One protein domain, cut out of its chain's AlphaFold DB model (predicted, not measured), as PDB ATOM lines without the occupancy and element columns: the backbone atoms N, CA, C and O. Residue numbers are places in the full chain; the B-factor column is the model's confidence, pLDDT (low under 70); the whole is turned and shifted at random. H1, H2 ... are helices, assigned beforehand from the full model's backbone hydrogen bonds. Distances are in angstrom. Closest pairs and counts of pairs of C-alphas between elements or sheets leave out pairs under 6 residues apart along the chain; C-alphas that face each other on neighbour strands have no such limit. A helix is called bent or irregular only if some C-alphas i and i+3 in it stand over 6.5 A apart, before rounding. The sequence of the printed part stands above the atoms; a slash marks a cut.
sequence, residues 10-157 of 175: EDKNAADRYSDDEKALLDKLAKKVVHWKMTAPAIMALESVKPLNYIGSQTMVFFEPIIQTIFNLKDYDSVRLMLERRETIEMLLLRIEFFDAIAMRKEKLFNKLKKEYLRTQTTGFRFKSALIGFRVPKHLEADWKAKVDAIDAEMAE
ATOM      1  N   GLU A  10     -54.657   8.846  31.286       47.19
ATOM      2  CA  GLU A  10     -55.797   9.644  31.751       47.19
ATOM      3  C   GLU A  10     -56.112  10.834  30.817       47.19
ATOM      4  O   GLU A  10     -57.286  11.108  30.566       47.19
ATOM      5  N   ASP A  11     -55.106  11.455  30.185       51.97
ATOM      6  CA  ASP A  11     -55.291  12.620  29.295       51.97
ATOM      7  C   ASP A  11     -55.879  12.250  27.927       51.97
ATOM      8  O   ASP A  11     -56.602  13.037  27.306       51.97
ATOM      9  N   LYS A  12     -55.634  11.016  27.460       49.06
ATOM     10  CA  LYS A  12     -56.236  10.504  26.216       49.06
ATOM     11  C   LYS A  12     -57.767  10.529  26.288       49.06
ATOM     12  O   LYS A  12     -58.412  10.855  25.300       49.06
ATOM     13  N   ASN A  13     -58.332  10.287  27.475       49.59
ATOM     14  CA  ASN A  13     -59.773  10.315  27.738       49.59
ATOM     15  C   ASN A  13     -60.372  11.734  27.767       49.59
ATOM     16  O   ASN A  13     -61.585  11.882  27.628       49.59
ATOM     17  N   ALA A  14     -59.559  12.773  27.984       53.28
ATOM     18  CA  ALA A  14     -59.998  14.169  27.949       53.28
ATOM     19  C   ALA A  14     -59.936  14.738  26.524       53.28
ATOM     20  O   ALA A  14     -60.867  15.423  26.097       53.28
ATOM     21  N   ALA A  15     -58.885  14.403  25.767       56.06
ATOM     22  CA  ALA A  15     -58.733  14.800  24.367       56.06
ATOM     23  C   ALA A  15     -59.784  14.156  23.440       56.06
ATOM     24  O   ALA A  15     -60.194  14.783  22.465       56.06
ATOM     25  N   ASP A  16     -60.260  12.947  23.757       62.16
ATOM     26  CA  ASP A  16     -61.323  12.262  23.000       62.16
ATOM     27  C   ASP A  16     -62.703  12.932  23.130       62.16
ATOM     28  O   ASP A  16     -63.599  12.686  22.328       62.16
ATOM     29  N   ARG A  17     -62.885  13.820  24.119       67.56
ATOM     30  CA  ARG A  17     -64.147  14.549  24.354       67.56
ATOM     31  C   ARG A  17     -64.288  15.826  23.525       67.56
ATOM     32  O   ARG A  17     -65.280  16.529  23.701       67.56
ATOM     33  N   TYR A  18     -63.296  16.152  22.699       77.56
ATOM     34  CA  TYR A  18     -63.341  17.287  21.782       77.56
ATOM     35  C   TYR A  18     -63.428  16.780  20.349       77.56
ATOM     36  O   TYR A  18     -62.665  15.896  19.944       77.56
ATOM     37  N   SER A  19     -64.327  17.378  19.581       84.62
ATOM     38  CA  SER A  19     -64.379  17.207  18.133       84.62
ATOM     39  C   SER A  19     -63.075  17.671  17.475       84.62
ATOM     40  O   SER A  19     -62.304  18.457  18.036       84.62
ATOM     41  N   ASP A  20     -62.821  17.194  16.260       83.75
ATOM     42  CA  ASP A  20     -61.646  17.617  15.493       83.75
ATOM     43  C   ASP A  20     -61.664  19.124  15.206       83.75
ATOM     44  O   ASP A  20     -60.616  19.774  15.244       83.75
ATOM     45  N   ASP A  21     -62.858  19.699  15.034       83.62
ATOM     46  CA  ASP A  21     -63.053  21.140  14.888       83.62
ATOM     47  C   ASP A  21     -62.615  21.890  16.154       83.62
ATOM     48  O   ASP A  21     -61.820  22.825  16.083       83.62
ATOM     49  N   GLU A  22     -63.052  21.449  17.335       84.06
ATOM     50  CA  GLU A  22     -62.656  22.042  18.619       84.06
ATOM     51  C   GLU A  22     -61.138  21.966  18.848       84.06
ATOM     52  O   GLU A  22     -60.507  22.952  19.243       84.06
ATOM     53  N   LYS A  23     -60.515  20.823  18.537       86.19
ATOM     54  CA  LYS A  23     -59.051  20.671  18.598       86.19
ATOM     55  C   LYS A  23     -58.355  21.650  17.650       86.19
ATOM     56  O   LYS A  23     -57.393  22.310  18.044       86.19
ATOM     57  N   ALA A  24     -58.861  21.800  16.426       87.88
ATOM     58  CA  ALA A  24     -58.321  22.741  15.453       87.88
ATOM     59  C   ALA A  24     -58.454  24.206  15.911       87.88
ATOM     60  O   ALA A  24     -57.542  25.008  15.676       87.88
ATOM     61  N   LEU A  25     -59.543  24.565  16.601       86.88
ATOM     62  CA  LEU A  25     -59.722  25.896  17.190       86.88
ATOM     63  C   LEU A  25     -58.679  26.166  18.288       86.88
ATOM     64  O   LEU A  25     -58.021  27.211  18.260       86.88
ATOM     65  N   LEU A  26     -58.463  25.218  19.209       88.75
ATOM     66  CA  LEU A  26     -57.440  25.338  20.260       88.75
ATOM     67  C   LEU A  26     -56.032  25.466  19.676       88.75
ATOM     68  O   LEU A  26     -55.253  26.317  20.111       88.75
ATOM     69  N   ASP A  27     -55.722  24.685  18.643       91.44
ATOM     70  CA  ASP A  27     -54.456  24.780  17.919       91.44
ATOM     71  C   ASP A  27     -54.242  26.154  17.309       91.44
ATOM     72  O   ASP A  27     -53.150  26.721  17.388       91.44
ATOM     73  N   LYS A  28     -55.284  26.690  16.674       89.38
ATOM     74  CA  LYS A  28     -55.239  28.001  16.032       89.38
ATOM     75  C   LYS A  28     -54.986  29.096  17.067       89.38
ATOM     76  O   LYS A  28     -54.141  29.963  16.833       89.38
ATOM     77  N   LEU A  29     -55.667  29.028  18.213       88.31
ATOM     78  CA  LEU A  29     -55.479  29.959  19.323       88.31
ATOM     79  C   LEU A  29     -54.049  29.876  19.879       88.31
ATOM     80  O   LEU A  29     -53.353  30.891  19.938       88.31
ATOM     81  N   ALA A  30     -53.574  28.670  20.196       92.12
ATOM     82  CA  ALA A  30     -52.233  28.439  20.727       92.12
ATOM     83  C   ALA A  30     -51.129  28.916  19.765       92.12
ATOM     84  O   ALA A  30     -50.225  29.654  20.164       92.12
ATOM     85  N   LYS A  31     -51.236  28.585  18.470       92.12
ATOM     86  CA  LYS A  31     -50.309  29.071  17.433       92.12
ATOM     87  C   LYS A  31     -50.261  30.595  17.385       92.12
ATOM     88  O   LYS A  31     -49.183  31.156  17.189       92.12
ATOM     89  N   LYS A  32     -51.396  31.281  17.564       90.31
ATOM     90  CA  LYS A  32     -51.419  32.749  17.554       90.31
ATOM     91  C   LYS A  32     -50.751  33.346  18.788       90.31
ATOM     92  O   LYS A  32     -49.967  34.282  18.640       90.31
ATOM     93  N   VAL A  33     -51.002  32.784  19.971       91.62
ATOM     94  CA  VAL A  33     -50.330  33.186  21.217       91.62
ATOM     95  C   VAL A  33     -48.808  33.130  21.049       91.62
ATOM     96  O   VAL A  33     -48.118  34.114  21.323       91.62
ATOM     97  N   VAL A  34     -48.292  32.019  20.515       93.69
ATOM     98  CA  VAL A  34     -46.855  31.830  20.257       93.69
ATOM     99  C   VAL A  34     -46.346  32.790  19.179       93.69
ATOM    100  O   VAL A  34     -45.293  33.411  19.339       93.69
ATOM    101  N   HIS A  35     -47.101  32.965  18.091       91.81
ATOM    102  CA  HIS A  35     -46.750  33.887  17.009       91.81
ATOM    103  C   HIS A  35     -46.593  35.335  17.499       91.81
ATOM    104  O   HIS A  35     -45.681  36.033  17.062       91.81
ATOM    105  N   TRP A  36     -47.433  35.769  18.439       90.81
ATOM    106  CA  TRP A  36     -47.353  37.088  19.070       90.81
ATOM    107  C   TRP A  36     -46.376  37.164  20.247       90.81
ATOM    108  O   TRP A  36     -46.322  38.187  20.923       90.81
ATOM    109  N   LYS A  37     -45.581  36.112  20.486       92.75
ATOM    110  CA  LYS A  37     -44.611  36.035  21.591       92.75
ATOM    111  C   LYS A  37     -45.265  36.246  22.969       92.75
ATOM    112  O   LYS A  37     -44.640  36.765  23.888       92.75
ATOM    113  N   MET A  38     -46.515  35.802  23.122       92.25
ATOM    114  CA  MET A  38     -47.297  35.914  24.359       92.25
ATOM    115  C   MET A  38     -47.351  34.609  25.161       92.25
ATOM    116  O   MET A  38     -48.179  34.484  26.059       92.25
ATOM    117  N   THR A  39     -46.487  33.635  24.868       93.31
ATOM    118  CA  THR A  39     -46.446  32.341  25.565       93.31
ATOM    119  C   THR A  39     -46.405  32.519  27.088       93.31
ATOM    120  O   THR A  39     -47.275  32.019  27.793       93.31
ATOM    121  N   ALA A  40     -45.440  33.291  27.598       92.56
ATOM    122  CA  ALA A  40     -45.267  33.509  29.034       92.56
ATOM    123  C   ALA A  40     -46.486  34.171  29.717       92.56
ATOM    124  O   ALA A  40     -47.001  33.588  30.672       92.56
ATOM    125  N   PRO A  41     -46.998  35.334  29.254       89.50
ATOM    126  CA  PRO A  41     -48.176  35.940  29.874       89.50
ATOM    127  C   PRO A  41     -49.439  35.077  29.730       89.50
ATOM    128  O   PRO A  41     -50.243  35.045  30.656       89.50
ATOM    129  N   ALA A  42     -49.605  34.337  28.626       89.69
ATOM    130  CA  ALA A  42     -50.744  33.441  28.451       89.69
ATOM    131  C   ALA A  42     -50.709  32.260  29.430       89.69
ATOM    132  O   ALA A  42     -51.721  31.974  30.060       89.69
ATOM    133  N   ILE A  43     -49.552  31.612  29.612       91.00
ATOM    134  CA  ILE A  43     -49.399  30.532  30.599       91.00
ATOM    135  C   ILE A  43     -49.681  31.063  32.007       91.00
ATOM    136  O   ILE A  43     -50.460  30.456  32.733       91.00
ATOM    137  N   MET A  44     -49.120  32.218  32.381       87.38
ATOM    138  CA  MET A  44     -49.384  32.818  33.697       87.38
ATOM    139  C   MET A  44     -50.875  33.108  33.917       87.38
ATOM    140  O   MET A  44     -51.400  32.809  34.988       87.38
ATOM    141  N   ALA A  45     -51.567  33.653  32.912       83.75
ATOM    142  CA  ALA A  45     -53.003  33.907  32.986       83.75
ATOM    143  C   ALA A  45     -53.804  32.602  33.137       83.75
ATOM    144  O   ALA A  45     -54.648  32.503  34.028       83.75
ATOM    145  N   LEU A  46     -53.503  31.580  32.329       85.44
ATOM    146  CA  LEU A  46     -54.183  30.280  32.366       85.44
ATOM    147  C   LEU A  46     -53.943  29.529  33.689       85.44
ATOM    148  O   LEU A  46     -54.868  28.940  34.239       85.44
ATOM    149  N   GLU A  47     -52.732  29.589  34.246       83.69
ATOM    150  CA  GLU A  47     -52.431  29.040  35.575       83.69
ATOM    151  C   GLU A  47     -53.201  29.774  36.683       83.69
ATOM    152  O   GLU A  47     -53.711  29.146  37.611       83.69
ATOM    153  N   SER A  48     -53.350  31.099  36.566       79.31
ATOM    154  CA  SER A  48     -54.056  31.912  37.565       79.31
ATOM    155  C   SER A  48     -55.561  31.636  37.648       79.31
ATOM    156  O   SER A  48     -56.166  31.892  38.688       79.31
ATOM    157  N   VAL A  49     -56.164  31.081  36.588       72.94
ATOM    158  CA  VAL A  49     -57.598  30.745  36.548       72.94
ATOM    159  C   VAL A  49     -57.904  29.309  36.980       72.94
ATOM    160  O   VAL A  49     -59.052  29.016  37.305       72.94
ATOM    161  N   LYS A  50     -56.898  28.426  37.099       70.31
ATOM    162  CA  LYS A  50     -57.074  27.056  37.625       70.31
ATOM    163  C   LYS A  50     -57.711  26.962  39.029       70.31
ATOM    164  O   LYS A  50     -58.473  26.015  39.227       70.31
ATOM    165  N   PRO A  51     -57.433  27.855  40.006       65.00
ATOM    166  CA  PRO A  51     -58.022  27.769  41.348       65.00
ATOM    167  C   PRO A  51     -59.429  28.388  41.482       65.00
ATOM    168  O   PRO A  51     -59.998  28.344  42.570       65.00
ATOM    169  N   LEU A  52     -60.003  28.991  40.431       56.59
ATOM    170  CA  LEU A  52     -61.242  29.772  40.532       56.59
ATOM    171  C   LEU A  52     -62.467  28.979  40.046       56.59
ATOM    172  O   LEU A  52     -62.511  28.532  38.909       56.59
ATOM    173  N   ASN A  53     -63.526  28.908  40.859       57.09
ATOM    174  CA  ASN A  53     -64.837  28.336  40.491       57.09
ATOM    175  C   ASN A  53     -65.603  29.133  39.399       57.09
ATOM    176  O   ASN A  53     -66.766  28.843  39.135       57.09
ATOM    177  N   TYR A  54     -65.000  30.160  38.784       57.31
ATOM    178  CA  TYR A  54     -65.670  31.073  37.847       57.31
ATOM    179  C   TYR A  54     -64.743  31.454  36.677       57.31
ATOM    180  O   TYR A  54     -64.287  32.588  36.546       57.31
ATOM    181  N   ILE A  55     -64.413  30.466  35.840       57.91
ATOM    182  CA  ILE A  55     -63.403  30.576  34.767       57.91
ATOM    183  C   ILE A  55     -63.919  31.341  33.530       57.91
ATOM    184  O   ILE A  55     -63.124  31.843  32.736       57.91
ATOM    185  N   GLY A  56     -65.235  31.517  33.388       57.47
ATOM    186  CA  GLY A  56     -65.832  32.049  32.160       57.47
ATOM    187  C   GLY A  56     -65.566  33.533  31.879       57.47
ATOM    188  O   GLY A  56     -65.248  33.876  30.746       57.47
ATOM    189  N   SER A  57     -65.680  34.434  32.865       63.19
ATOM    190  CA  SER A  57     -65.675  35.883  32.579       63.19
ATOM    191  C   SER A  57     -64.276  36.500  32.482       63.19
ATOM    192  O   SER A  57     -64.031  37.295  31.583       63.19
ATOM    193  N   GLN A  58     -63.338  36.128  33.359       67.38
ATOM    194  CA  GLN A  58     -62.007  36.757  33.404       67.38
ATOM    195  C   GLN A  58     -61.073  36.247  32.300       67.38
ATOM    196  O   GLN A  58     -60.364  37.030  31.669       67.38
ATOM    197  N   THR A  59     -61.115  34.941  32.014       65.75
ATOM    198  CA  THR A  59     -60.325  34.336  30.932       65.75
ATOM    199  C   THR A  59     -60.749  34.902  29.579       65.75
ATOM    200  O   THR A  59     -59.897  35.277  28.775       65.75
ATOM    201  N   MET A  60     -62.059  35.037  29.340       71.69
ATOM    202  CA  MET A  60     -62.551  35.580  28.074       71.69
ATOM    203  C   MET A  60     -62.142  37.031  27.853       71.69
ATOM    204  O   MET A  60     -61.680  37.344  26.765       71.69
ATOM    205  N   VAL A  61     -62.225  37.892  28.872       70.25
ATOM    206  CA  VAL A  61     -61.806  39.302  28.756       70.25
ATOM    207  C   VAL A  61     -60.322  39.423  28.382       70.25
ATOM    208  O   VAL A  61     -59.956  40.275  27.578       70.25
ATOM    209  N   PHE A  62     -59.455  38.547  28.904       72.69
ATOM    210  CA  PHE A  62     -58.037  38.538  28.524       72.69
ATOM    211  C   PHE A  62     -57.814  38.067  27.079       72.69
ATOM    212  O   PHE A  62     -57.019  38.658  26.345       72.69
ATOM    213  N   PHE A  63     -58.501  37.000  26.662       70.50
ATOM    214  CA  PHE A  63     -58.326  36.426  25.325       70.50
ATOM    215  C   PHE A  63     -59.162  37.113  24.239       70.50
ATOM    216  O   PHE A  63     -58.917  36.875  23.059       70.50
ATOM    217  N   GLU A  64     -60.093  37.997  24.588       76.31
ATOM    218  CA  GLU A  64     -60.975  38.712  23.663       76.31
ATOM    219  C   GLU A  64     -60.251  39.363  22.466       76.31
ATOM    220  O   GLU A  64     -60.604  39.030  21.329       76.31
ATOM    221  N   PRO A  65     -59.195  40.190  22.640       72.62
ATOM    222  CA  PRO A  65     -58.484  40.796  21.507       72.62
ATOM    223  C   PRO A  65     -57.795  39.758  20.607       72.62
ATOM    224  O   PRO A  65     -57.632  39.963  19.401       72.62
ATOM    225  N   ILE A  66     -57.410  38.616  21.178       71.69
ATOM    226  CA  ILE A  66     -56.790  37.507  20.457       71.69
ATOM    227  C   ILE A  66     -57.855  36.789  19.633       71.69
ATOM    228  O   ILE A  66     -57.690  36.621  18.427       71.69
ATOM    229  N   ILE A  67     -58.974  36.429  20.257       69.81
ATOM    230  CA  ILE A  67     -60.043  35.651  19.633       69.81
ATOM    231  C   ILE A  67     -60.716  36.463  18.516       69.81
ATOM    232  O   ILE A  67     -60.831  35.953  17.402       69.81
ATOM    233  N   GLN A  68     -61.050  37.737  18.743       73.69
ATOM    234  CA  GLN A  68     -61.670  38.609  17.727       73.69
ATOM    235  C   GLN A  68     -60.799  38.802  16.475       73.69
ATOM    236  O   GLN A  68     -61.316  38.987  15.377       73.69
ATOM    237  N   THR A  69     -59.472  38.721  16.609       70.44
ATOM    238  CA  THR A  69     -58.550  38.859  15.468       70.44
ATOM    239  C   THR A  69     -58.453  37.577  14.625       70.44
ATOM    240  O   THR A  69     -57.954  37.601  13.500       70.44
ATOM    241  N   ILE A  70     -58.865  36.427  15.169       65.38
ATOM    242  CA  ILE A  70     -58.606  35.100  14.586       65.38
ATOM    243  C   ILE A  70     -59.898  34.390  14.158       65.38
ATOM    244  O   ILE A  70     -59.849  33.529  13.273       65.38
ATOM    245  N   PHE A  71     -61.026  34.709  14.787       66.19
ATOM    246  CA  PHE A  71     -62.256  33.926  14.726       66.19
ATOM    247  C   PHE A  71     -63.442  34.759  14.236       66.19
ATOM    248  O   PHE A  71     -63.614  35.913  14.622       66.19
ATOM    249  N   ASN A  72     -64.278  34.153  13.388       68.31
ATOM    250  CA  ASN A  72     -65.593  34.705  13.057       68.31
ATOM    251  C   ASN A  72     -66.527  34.549  14.272       68.31
ATOM    252  O   ASN A  72     -66.271  33.716  15.139       68.31
ATOM    253  N   LEU A  73     -67.643  35.289  14.317       61.84
ATOM    254  CA  LEU A  73     -68.600  35.260  15.445       61.84
ATOM    255  C   LEU A  73     -69.008  33.837  15.874       61.84
ATOM    256  O   LEU A  73     -69.099  33.555  17.061       61.84
ATOM    257  N   LYS A  74     -69.186  32.921  14.913       66.50
ATOM    258  CA  LYS A  74     -69.535  31.519  15.188       66.50
ATOM    259  C   LYS A  74     -68.438  30.768  15.955       66.50
ATOM    260  O   LYS A  74     -68.738  30.016  16.872       66.50
ATOM    261  N   ASP A  75     -67.178  30.989  15.594       70.12
ATOM    262  CA  ASP A  75     -66.039  30.334  16.242       70.12
ATOM    263  C   ASP A  75     -65.765  30.947  17.629       70.12
ATOM    264  O   ASP A  75     -65.266  30.260  18.518       70.12
ATOM    265  N   TYR A  76     -66.120  32.223  17.832       71.00
ATOM    266  CA  TYR A  76     -66.021  32.900  19.129       71.00
ATOM    267  C   TYR A  76     -66.891  32.214  20.192       71.00
ATOM    268  O   TYR A  76     -66.389  31.898  21.270       71.00
ATOM    269  N   ASP A  77     -68.162  31.935  19.884       73.56
ATOM    270  CA  ASP A  77     -69.081  31.279  20.826       73.56
ATOM    271  C   ASP A  77     -68.640  29.849  21.156       73.56
ATOM    272  O   ASP A  77     -68.699  29.428  22.314       73.56
ATOM    273  N   SER A  78     -68.132  29.115  20.162       76.44
ATOM    274  CA  SER A  78     -67.558  27.786  20.377       76.44
ATOM    275  C   SER A  78     -66.346  27.845  21.305       76.44
ATOM    276  O   SER A  78     -66.325  27.154  22.319       76.44
ATOM    277  N   VAL A  79     -65.374  28.721  21.030       74.94
ATOM    278  CA  VAL A  79     -64.193  28.888  21.893       74.94
ATOM    279  C   VAL A  79     -64.599  29.337  23.300       74.94
ATOM    280  O   VAL A  79     -64.021  28.864  24.275       74.94
ATOM    281  N   ARG A  80     -65.622  30.189  23.431       77.69
ATOM    282  CA  ARG A  80     -66.173  30.607  24.727       77.69
ATOM    283  C   ARG A  80     -66.647  29.434  25.564       77.69
ATOM    284  O   ARG A  80     -66.176  29.262  26.684       77.69
ATOM    285  N   LEU A  81     -67.560  28.643  25.008       78.62
ATOM    286  CA  LEU A  81     -68.147  27.487  25.681       78.62
ATOM    287  C   LEU A  81     -67.080  26.453  26.043       78.62
ATOM    288  O   LEU A  81     -67.143  25.836  27.103       78.62
ATOM    289  N   MET A  82     -66.071  26.289  25.187       80.31
ATOM    290  CA  MET A  82     -64.935  25.426  25.486       80.31
ATOM    291  C   MET A  82     -64.126  25.966  26.671       80.31
ATOM    292  O   MET A  82     -63.912  25.243  27.636       80.31
ATOM    293  N   LEU A  83     -63.709  27.236  26.652       79.00
ATOM    294  CA  LEU A  83     -62.860  27.825  27.701       79.00
ATOM    295  C   LEU A  83     -63.535  27.918  29.080       79.00
ATOM    296  O   LEU A  83     -62.839  28.087  30.079       79.00
ATOM    297  N   GLU A  84     -64.860  27.774  29.170       77.75
ATOM    298  CA  GLU A  84     -65.567  27.626  30.450       77.75
ATOM    299  C   GLU A  84     -65.228  26.302  31.167       77.75
ATOM    300  O   GLU A  84     -65.372  26.203  32.388       77.75
ATOM    301  N   ARG A  85     -64.735  25.291  30.437       80.06
ATOM    302  CA  ARG A  85     -64.352  23.980  30.975       80.06
ATOM    303  C   ARG A  85     -62.903  23.992  31.452       80.06
ATOM    304  O   ARG A  85     -61.981  24.316  30.701       80.06
ATOM    305  N   ARG A  86     -62.677  23.541  32.688       78.31
ATOM    306  CA  ARG A  86     -61.339  23.460  33.301       78.31
ATOM    307  C   ARG A  86     -60.371  22.617  32.466       78.31
ATOM    308  O   ARG A  86     -59.212  22.985  32.306       78.31
ATOM    309  N   GLU A  87     -60.850  21.522  31.889       81.69
ATOM    310  CA  GLU A  87     -60.041  20.628  31.059       81.69
ATOM    311  C   GLU A  87     -59.611  21.303  29.749       81.69
ATOM    312  O   GLU A  87     -58.541  21.010  29.225       81.69
ATOM    313  N   THR A  88     -60.414  22.228  29.207       84.50
ATOM    314  CA  THR A  88     -60.027  22.991  28.010       84.50
ATOM    315  C   THR A  88     -58.872  23.936  28.322       84.50
ATOM    316  O   THR A  88     -57.974  24.078  27.496       84.50
ATOM    317  N   ILE A  89     -58.854  24.552  29.508       83.94
ATOM    318  CA  ILE A  89     -57.749  25.418  29.947       83.94
ATOM    319  C   ILE A  89     -56.435  24.634  30.021       83.94
ATOM    320  O   ILE A  89     -55.414  25.096  29.512       83.94
ATOM    321  N   GLU A  90     -56.465  23.432  30.605       85.38
ATOM    322  CA  GLU A  90     -55.297  22.545  30.673       85.38
ATOM    323  C   GLU A  90     -54.834  22.126  29.274       85.38
ATOM    324  O   GLU A  90     -53.650  22.243  28.954       85.38
ATOM    325  N   MET A  91     -55.769  21.744  28.401       86.62
ATOM    326  CA  MET A  91     -55.456  21.429  27.008       86.62
ATOM    327  C   MET A  91     -54.844  22.624  26.273       86.62
ATOM    328  O   MET A  91     -53.820  22.471  25.612       86.62
ATOM    329  N   LEU A  92     -55.419  23.824  26.394       88.81
ATOM    330  CA  LEU A  92     -54.902  25.026  25.744       88.81
ATOM    331  C   LEU A  92     -53.481  25.352  26.214       88.81
ATOM    332  O   LEU A  92     -52.630  25.676  25.386       88.81
ATOM    333  N   LEU A  93     -53.214  25.236  27.516       90.38
ATOM    334  CA  LEU A  93     -51.882  25.430  28.083       90.38
ATOM    335  C   LEU A  93     -50.872  24.464  27.451       90.38
ATOM    336  O   LEU A  93     -49.855  24.912  26.920       90.38
ATOM    337  N   LEU A  94     -51.193  23.166  27.399       91.06
ATOM    338  CA  LEU A  94     -50.340  22.155  26.764       91.06
ATOM    339  C   LEU A  94     -50.116  22.436  25.272       91.06
ATOM    340  O   LEU A  94     -49.007  22.271  24.759       91.06
ATOM    341  N   ARG A  95     -51.148  22.894  24.548       91.75
ATOM    342  CA  ARG A  95     -51.004  23.280  23.135       91.75
ATOM    343  C   ARG A  95     -50.101  24.501  22.970       91.75
ATOM    344  O   ARG A  95     -49.277  24.504  22.055       91.75
ATOM    345  N   ILE A  96     -50.206  25.508  23.839       93.19
ATOM    346  CA  ILE A  96     -49.321  26.685  23.829       93.19
ATOM    347  C   ILE A  96     -47.866  26.256  24.033       93.19
ATOM    348  O   ILE A  96     -47.015  26.625  23.228       93.19
ATOM    349  N   GLU A  97     -47.585  25.433  25.045       91.94
ATOM    350  CA  GLU A  97     -46.234  24.924  25.313       91.94
ATOM    351  C   GLU A  97     -45.675  24.105  24.142       91.94
ATOM    352  O   GLU A  97     -44.522  24.285  23.739       91.94
ATOM    353  N   PHE A  98     -46.501  23.244  23.542       91.94
ATOM    354  CA  PHE A  98     -46.120  22.444  22.381       91.94
ATOM    355  C   PHE A  98     -45.707  23.319  21.188       91.94
ATOM    356  O   PHE A  98     -44.626  23.137  20.618       91.94
ATOM    357  N   PHE A  99     -46.535  24.300  20.816       93.31
ATOM    358  CA  PHE A  99     -46.219  25.186  19.694       93.31
ATOM    359  C   PHE A  99     -45.058  26.136  20.002       93.31
ATOM    360  O   PHE A  99     -44.287  26.455  19.093       93.31
ATOM    361  N   ASP A 100     -44.878  26.542  21.260       94.19
ATOM    362  CA  ASP A 100     -43.723  27.333  21.688       94.19
ATOM    363  C   ASP A 100     -42.422  26.532  21.546       94.19
ATOM    364  O   ASP A 100     -41.440  27.026  20.989       94.19
ATOM    365  N   ALA A 101     -42.431  25.252  21.929       91.69
ATOM    366  CA  ALA A 101     -41.292  24.357  21.746       91.69
ATOM    367  C   ALA A 101     -40.911  24.189  20.266       91.69
ATOM    368  O   ALA A 101     -39.723  24.243  19.924       91.69
ATOM    369  N   ILE A 102     -41.900  24.038  19.377       91.56
ATOM    370  CA  ILE A 102     -41.677  24.002  17.923       91.56
ATOM    371  C   ILE A 102     -41.061  25.323  17.447       91.56
ATOM    372  O   ILE A 102     -40.025  25.316  16.776       91.56
ATOM    373  N   ALA A 103     -41.650  26.460  17.821       92.38
ATOM    374  CA  ALA A 103     -41.159  27.778  17.427       92.38
ATOM    375  C   ALA A 103     -39.715  28.019  17.901       92.38
ATOM    376  O   ALA A 103     -38.878  28.477  17.120       92.38
ATOM    377  N   MET A 104     -39.387  27.629  19.136       92.12
ATOM    378  CA  MET A 104     -38.032  27.703  19.679       92.12
ATOM    379  C   MET A 104     -37.033  26.844  18.897       92.12
ATOM    380  O   MET A 104     -35.905  27.283  18.654       92.12
ATOM    381  N   ARG A 105     -37.406  25.621  18.493       92.19
ATOM    382  CA  ARG A 105     -36.536  24.757  17.673       92.19
ATOM    383  C   ARG A 105     -36.250  25.394  16.314       92.19
ATOM    384  O   ARG A 105     -35.085  25.462  15.915       92.19
ATOM    385  N   LYS A 106     -37.279  25.928  15.651       92.62
ATOM    386  CA  LYS A 106     -37.139  26.648  14.374       92.62
ATOM    387  C   LYS A 106     -36.232  27.869  14.504       92.62
ATOM    388  O   LYS A 106     -35.336  28.060  13.685       92.62
ATOM    389  N   GLU A 107     -36.407  28.657  15.563       92.44
ATOM    390  CA  GLU A 107     -35.583  29.838  15.834       92.44
ATOM    391  C   GLU A 107     -34.110  29.467  16.078       92.44
ATOM    392  O   GLU A 107     -33.204  30.084  15.509       92.44
ATOM    393  N   LYS A 108     -33.846  28.412  16.862       94.62
ATOM    394  CA  LYS A 108     -32.484  27.897  17.097       94.62
ATOM    395  C   LYS A 108     -31.817  27.434  15.805       94.62
ATOM    396  O   LYS A 108     -30.659  27.780  15.566       94.62
ATOM    397  N   LEU A 109     -32.536  26.679  14.975       94.81
ATOM    398  CA  LEU A 109     -32.032  26.216  13.687       94.81
ATOM    399  C   LEU A 109     -31.721  27.396  12.761       94.81
ATOM    400  O   LEU A 109     -30.621  27.473  12.217       94.81
ATOM    401  N   PHE A 110     -32.642  28.352  12.640       95.12
ATOM    402  CA  PHE A 110     -32.436  29.549  11.829       95.12
ATOM    403  C   PHE A 110     -31.206  30.342  12.288       95.12
ATOM    404  O   PHE A 110     -30.359  30.713  11.475       95.12
ATOM    405  N   ASN A 111     -31.053  30.549  13.599       95.19
ATOM    406  CA  ASN A 111     -29.894  31.237  14.165       95.19
ATOM    407  C   ASN A 111     -28.583  30.478  13.918       95.19
ATOM    408  O   ASN A 111     -27.554  31.109  13.662       95.19
ATOM    409  N   LYS A 112     -28.609  29.139  13.944       96.12
ATOM    410  CA  LYS A 112     -27.459  28.295  13.594       96.12
ATOM    411  C   LYS A 112     -27.076  28.462  12.122       96.12
ATOM    412  O   LYS A 112     -25.933  28.818  11.844       96.12
ATOM    413  N   LEU A 113     -28.033  28.306  11.206       96.00
ATOM    414  CA  LEU A 113     -27.822  28.459   9.761       96.00
ATOM    415  C   LEU A 113     -27.329  29.870   9.407       96.00
ATOM    416  O   LEU A 113     -26.349  30.031   8.680       96.00
ATOM    417  N   LYS A 114     -27.935  30.905  10.002       95.69
ATOM    418  CA  LYS A 114     -27.488  32.302   9.890       95.69
ATOM    419  C   LYS A 114     -26.048  32.474  10.351       95.69
ATOM    420  O   LYS A 114     -25.262  33.120   9.662       95.69
ATOM    421  N   LYS A 115     -25.685  31.918  11.507       95.56
ATOM    422  CA  LYS A 115     -24.327  32.024  12.054       95.56
ATOM    423  C   LYS A 115     -23.301  31.321  11.167       95.56
ATOM    424  O   LYS A 115     -22.229  31.877  10.944       95.56
ATOM    425  N   GLU A 116     -23.619  30.128  10.672       95.25
ATOM    426  CA  GLU A 116     -22.762  29.369   9.754       95.25
ATOM    427  C   GLU A 116     -22.570  30.112   8.433       95.25
ATOM    428  O   GLU A 116     -21.436  30.311   8.006       95.25
ATOM    429  N   TYR A 117     -23.650  30.637   7.854       94.69
ATOM    430  CA  TYR A 117     -23.577  31.445   6.643       94.69
ATOM    431  C   TYR A 117     -22.751  32.720   6.849       94.69
ATOM    432  O   TYR A 117     -21.841  33.000   6.082       94.69
ATOM    433  N   LEU A 118     -22.990  33.484   7.919       93.94
ATOM    434  CA  LEU A 118     -22.251  34.727   8.163       93.94
ATOM    435  C   LEU A 118     -20.754  34.513   8.429       93.94
ATOM    436  O   LEU A 118     -19.979  35.444   8.228       93.94
ATOM    437  N   ARG A 119     -20.331  33.319   8.868       94.62
ATOM    438  CA  ARG A 119     -18.906  32.979   9.039       94.62
ATOM    439  C   ARG A 119     -18.166  32.829   7.716       94.62
ATOM    440  O   ARG A 119     -16.968  33.083   7.689       94.62
ATOM    441  N   THR A 120     -18.860  32.436   6.651       93.44
ATOM    442  CA  THR A 120     -18.264  32.305   5.314       93.44
ATOM    443  C   THR A 120     -18.265  33.624   4.541       93.44
ATOM    444  O   THR A 120     -17.639  33.717   3.490       93.44
ATOM    445  N   GLN A 121     -18.947  34.654   5.054       94.00
ATOM    446  CA  GLN A 121     -19.080  35.950   4.394       94.00
ATOM    447  C   GLN A 121     -18.035  36.972   4.843       94.00
ATOM    448  O   GLN A 121     -17.488  36.924   5.948       94.00
ATOM    449  N   THR A 122     -17.813  37.964   3.979       94.12
ATOM    450  CA  THR A 122     -16.895  39.073   4.244       94.12
ATOM    451  C   THR A 122     -17.372  39.944   5.406       94.12
ATOM    452  O   THR A 122     -18.569  40.083   5.677       94.12
ATOM    453  N   THR A 123     -16.427  40.602   6.075       92.31
ATOM    454  CA  THR A 123     -16.707  41.531   7.177       92.31
ATOM    455  C   THR A 123     -17.710  42.617   6.774       92.31
ATOM    456  O   THR A 123     -18.664  42.866   7.508       92.31
ATOM    457  N   GLY A 124     -17.570  43.199   5.576       93.00
ATOM    458  CA  GLY A 124     -18.492  44.221   5.068       93.00
ATOM    459  C   GLY A 124     -19.935  43.721   4.926       93.00
ATOM    460  O   GLY A 124     -20.872  44.405   5.341       93.00
ATOM    461  N   PHE A 125     -20.127  42.498   4.423       93.31
ATOM    462  CA  PHE A 125     -21.456  41.887   4.351       93.31
ATOM    463  C   PHE A 125     -22.068  41.694   5.743       93.31
ATOM    464  O   PHE A 125     -23.242  41.999   5.957       93.31
ATOM    465  N   ARG A 126     -21.267  41.230   6.710       92.44
ATOM    466  CA  ARG A 126     -21.717  41.023   8.093       92.44
ATOM    467  C   ARG A 126     -22.199  42.329   8.722       92.44
ATOM    468  O   ARG A 126     -23.298  42.348   9.272       92.44
ATOM    469  N   PHE A 127     -21.445  43.420   8.567       96.00
ATOM    470  CA  PHE A 127     -21.867  44.750   9.021       96.00
ATOM    471  C   PHE A 127     -23.166  45.206   8.352       96.00
ATOM    472  O   PHE A 127     -24.095  45.612   9.049       96.00
ATOM    473  N   LYS A 128     -23.284  45.060   7.024       93.75
ATOM    474  CA  LYS A 128     -24.525  45.377   6.300       93.75
ATOM    475  C   LYS A 128     -25.708  44.590   6.869       93.75
ATOM    476  O   LYS A 128     -26.728  45.178   7.203       93.75
ATOM    477  N   SER A 129     -25.559  43.279   7.050       92.50
ATOM    478  CA  SER A 129     -26.628  42.420   7.577       92.50
ATOM    479  C   SER A 129     -27.046  42.752   9.016       92.50
ATOM    480  O   SER A 129     -28.184  42.491   9.394       92.50
ATOM    481  N   ALA A 130     -26.150  43.332   9.818       93.50
ATOM    482  CA  ALA A 130     -26.481  43.821  11.151       93.50
ATOM    483  C   ALA A 130     -27.248  45.153  11.095       93.50
ATOM    484  O   ALA A 130     -28.183  45.335  11.866       93.50
ATOM    485  N   LEU A 131     -26.888  46.051  10.169       94.69
ATOM    486  CA  LEU A 131     -27.484  47.384  10.049       94.69
ATOM    487  C   LEU A 131     -28.886  47.363   9.416       94.69
ATOM    488  O   LEU A 131     -29.795  48.015   9.913       94.69
ATOM    489  N   ILE A 132     -29.060  46.625   8.315       94.81
ATOM    490  CA  ILE A 132     -30.310  46.621   7.525       94.81
ATOM    491  C   ILE A 132     -31.141  45.343   7.700       94.81
ATOM    492  O   ILE A 132     -32.134  45.141   7.005       94.81
ATOM    493  N   GLY A 133     -30.724  44.464   8.610       93.25
ATOM    494  CA  GLY A 133     -31.315  43.145   8.797       93.25
ATOM    495  C   GLY A 133     -30.725  42.082   7.865       93.25
ATOM    496  O   GLY A 133     -30.256  42.340   6.753       93.25
ATOM    497  N   PHE A 134     -30.730  40.842   8.350       94.88
ATOM    498  CA  PHE A 134     -30.264  39.691   7.591       94.88
ATOM    499  C   PHE A 134     -31.389  39.162   6.706       94.88
ATOM    500  O   PHE A 134     -32.469  38.843   7.201       94.88
ATOM    501  N   ARG A 135     -31.106  39.006   5.413       93.31
ATOM    502  CA  ARG A 135     -31.999  38.355   4.455       93.31
ATOM    503  C   ARG A 135     -31.355  37.063   3.972       93.31
ATOM    504  O   ARG A 135     -30.170  37.065   3.635       93.31
ATOM    505  N   VAL A 136     -32.131  35.983   3.942       93.31
ATOM    506  CA  VAL A 136     -31.661  34.697   3.416       93.31
ATOM    507  C   VAL A 136     -31.327  34.870   1.927       93.31
ATOM    508  O   VAL A 136     -32.099  35.498   1.201       93.31
ATOM    509  N   PRO A 137     -30.174  34.380   1.449       93.06
ATOM    510  CA  PRO A 137     -29.855  34.405   0.026       93.06
ATOM    511  C   PRO A 137     -30.811  33.516  -0.776       93.06
ATOM    512  O   PRO A 137     -31.019  32.366  -0.402       93.06
ATOM    513  N   LYS A 138     -31.301  33.995  -1.928       92.94
ATOM    514  CA  LYS A 138     -32.294  33.288  -2.769       92.94
ATOM    515  C   LYS A 138     -31.966  31.816  -3.055       92.94
ATOM    516  O   LYS A 138     -32.852  30.976  -3.036       92.94
ATOM    517  N   HIS A 139     -30.694  31.491  -3.292       93.81
ATOM    518  CA  HIS A 139     -30.259  30.120  -3.591       93.81
ATOM    519  C   HIS A 139     -30.309  29.168  -2.379       93.81
ATOM    520  O   HIS A 139     -30.280  27.959  -2.565       93.81
ATOM    521  N   LEU A 140     -30.383  29.699  -1.154       94.69
ATOM    522  CA  LEU A 140     -30.495  28.931   0.092       94.69
ATOM    523  C   LEU A 140     -31.915  28.938   0.666       94.69
ATOM    524  O   LEU A 140     -32.187  28.175   1.587       94.69
ATOM    525  N   GLU A 141     -32.816  29.780   0.150       92.75
ATOM    526  CA  GLU A 141     -34.182  29.913   0.675       92.75
ATOM    527  C   GLU A 141     -34.919  28.570   0.682       92.75
ATOM    528  O   GLU A 141     -35.520  28.220   1.696       92.75
ATOM    529  N   ALA A 142     -34.818  27.791  -0.399       95.19
ATOM    530  CA  ALA A 142     -35.457  26.479  -0.498       95.19
ATOM    531  C   ALA A 142     -34.880  25.462   0.503       95.19
ATOM    532  O   ALA A 142     -35.640  24.787   1.192       95.19
ATOM    533  N   ASP A 143     -33.552  25.390   0.632       96.25
ATOM    534  CA  ASP A 143     -32.868  24.484   1.568       96.25
ATOM    535  C   ASP A 143     -33.194  24.830   3.028       96.25
ATOM    536  O   ASP A 143     -33.561  23.967   3.825       96.25
ATOM    537  N   TRP A 144     -33.118  26.113   3.386       95.50
ATOM    538  CA  TRP A 144     -33.424  26.561   4.744       95.50
ATOM    539  C   TRP A 144     -34.898  26.360   5.075       95.50
ATOM    540  O   TRP A 144     -35.213  25.945   6.190       95.50
ATOM    541  N   LYS A 145     -35.792  26.611   4.111       94.06
ATOM    542  CA  LYS A 145     -37.220  26.335   4.260       94.06
ATOM    543  C   LYS A 145     -37.473  24.848   4.493       94.06
ATOM    544  O   LYS A 145     -38.142  24.520   5.464       94.06
ATOM    545  N   ALA A 146     -36.876  23.963   3.696       94.50
ATOM    546  CA  ALA A 146     -37.017  22.519   3.869       94.50
ATOM    547  C   ALA A 146     -36.548  22.049   5.258       94.50
ATOM    548  O   ALA A 146     -37.240  21.279   5.917       94.50
ATOM    549  N   LYS A 147     -35.415  22.567   5.752       93.94
ATOM    550  CA  LYS A 147     -34.898  22.240   7.092       93.94
ATOM    551  C   LYS A 147     -35.806  22.725   8.225       93.94
ATOM    552  O   LYS A 147     -35.900  22.071   9.257       93.94
ATOM    553  N   VAL A 148     -36.447  23.882   8.058       91.25
ATOM    554  CA  VAL A 148     -37.403  24.419   9.039       91.25
ATOM    555  C   VAL A 148     -38.728  23.658   8.996       91.25
ATOM    556  O   VAL A 148     -39.283  23.374  10.053       91.25
ATOM    557  N   ASP A 149     -39.213  23.312   7.804       90.31
ATOM    558  CA  ASP A 149     -40.452  22.552   7.611       90.31
ATOM    559  C   ASP A 149     -40.301  21.098   8.116       90.31
ATOM    560  O   ASP A 149     -41.249  20.530   8.651       90.31
ATOM    561  N   ALA A 150     -39.093  20.520   8.061       91.00
ATOM    562  CA  ALA A 150     -38.800  19.207   8.646       91.00
ATOM    563  C   ALA A 150     -39.060  19.150  10.165       91.00
ATOM    564  O   ALA A 150     -39.511  18.126  10.667       91.00
ATOM    565  N   ILE A 151     -38.867  20.263  10.892       87.94
ATOM    566  CA  ILE A 151     -39.181  20.339  12.331       87.94
ATOM    567  C   ILE A 151     -40.685  20.157  12.578       87.94
ATOM    568  O   ILE A 151     -41.066  19.594  13.603       87.94
ATOM    569  N   ASP A 152     -41.546  20.634  11.673       81.81
ATOM    570  CA  ASP A 152     -42.992  20.416  11.801       81.81
ATOM    571  C   ASP A 152     -43.352  18.946  11.575       81.81
ATOM    572  O   ASP A 152     -44.183  18.410  12.304       81.81
ATOM    573  N   ALA A 153     -42.704  18.291  10.606       82.06
ATOM    574  CA  ALA A 153     -42.925  16.880  10.299       82.06
ATOM    575  C   ALA A 153     -42.468  15.960  11.447       82.06
ATOM    576  O   ALA A 153     -43.242  15.128  11.908       82.06
ATOM    577  N   GLU A 154     -41.267  16.184  11.989       79.94
ATOM    578  CA  GLU A 154     -40.714  15.424  13.126       79.94
ATOM    579  C   GLU A 154     -41.569  15.515  14.402       79.94
ATOM    580  O   GLU A 154     -41.484  14.652  15.273       79.94
ATOM    581  N   MET A 155     -42.358  16.582  14.552       68.12
ATOM    582  CA  MET A 155     -43.200  16.819  15.732       68.12
ATOM    583  C   MET A 155     -44.666  16.417  15.502       68.12
ATOM    584  O   MET A 155     -45.427  16.344  16.467       68.12
ATOM    585  N   ALA A 156     -45.068  16.183  14.248       63.34
ATOM    586  CA  ALA A 156     -46.376  15.645  13.877       63.34
ATOM    587  C   ALA A 156     -46.420  14.111  13.978       63.34
ATOM    588  O   ALA A 156     -47.488  13.538  14.193       63.34
ATOM    589  N   GLU A 157     -45.269  13.450  13.862       46.59
ATOM    590  CA  GLU A 157     -45.146  12.019  14.106       46.59
ATOM    591  C   GLU A 157     -45.007  11.754  15.616       46.59
ATOM    592  O   GLU A 157     -44.172  12.374  16.284       46.59
TER     593      GLU A 157
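This is residues 10 to 157 of the 175 residues of an uncharacterized protein of candidate division Zixibacteria bacterium (UniProt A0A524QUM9). One long helix, H6, makes the longest axis; a cluster of four helices, H2 to H5, packs on its first half through H2 and H3, and past its far end the backbone folds back through H7 and H8. H2 crosses H6, H4 and H5 pack on H2, and H8 packs on H6 with H6 residues 102 to 113. Residues 119 to 124 stick out at the far end. The printed part has 148 residues with eight named helices, H1 to H8 in order, and no named strand: all helix. It is loose, with a radius of gyration of the C-alphas of 19.5 A, and elongated, spanning 61 by 32 by 29 A.

H1, residues 10 to 15, is close to but not clearly touching H6, residues 86 to 120, about perpendicular at 86 degrees; the closest C-alphas, of Ala 14 and Glu 87, are 7.2 A apart. H2, residues 20 to 35, touches H6 at a steep tilt of 47 degrees, the same way, closest at the C-alphas of Ala 30 and Ile 96, 4.6 A. H3, residues 39 to 49, touches H6 at a shallow tilt of 14 degrees, opposite ways, closest at the C-alphas of Ile 43 and Leu 93, 6.2 A. H4, residues 55 to 70, forms a hairpin with H3 and another with H5, residues 73 to 83. H4 touches H2 with residues 66 to 70 alone, about perpendicular at 77 degrees; the closest C-alphas, of Leu 29 and Ile 67, are 7.3 A apart. H2 touches H5 with residues 22 to 26 alone, closest at the C-alphas of Leu 25 and Val 79, 7.1 A. H7, residues 123 to 131, is close to but not clearly touching H6, with the C-alphas of Leu 118 and Arg 126 closest at 6.3 A. H8, residues 138 to 156, touches H6 at a shallow tilt of 30 degrees, opposite ways, closest at the C-alphas of Lys 106 and Val 148, 5.8 A; H2 and H8 are apart. Every O i to N i+4 pair is within hydrogen-bond range in H2, H3, H5 and H7; the figures are 1 of 2 in H1, 7 of 12 in H4, 30 of 31 in H6 and 11 of 15 in H8.

H1 begins at C-alpha 10 (-55.797, 9.644, 31.751). H2 is 22.1 A long, H4 21.2 A and H8 28.0 A. H4 has a kink of 64 degrees near residue 63 and is irregular, with C-alphas 62 and 65 7.4 A apart; H8 is irregular, with C-alphas 139 and 142 7.1 A apart. H6, 52.1 A long, runs from C-alpha 86 (-61.339, 23.460, 33.301) to C-alpha 120 (-18.264, 32.305, 5.314).

The C-alphas farthest apart, of Asn 53 and Thr 122, are 61.1 A apart. The printed part has no cut and no long link. Mean pLDDT of the printed part is 82.9; residues 10 to 17, 51 to 59, 67, 70 to 74 and 155 to 157 are under 70.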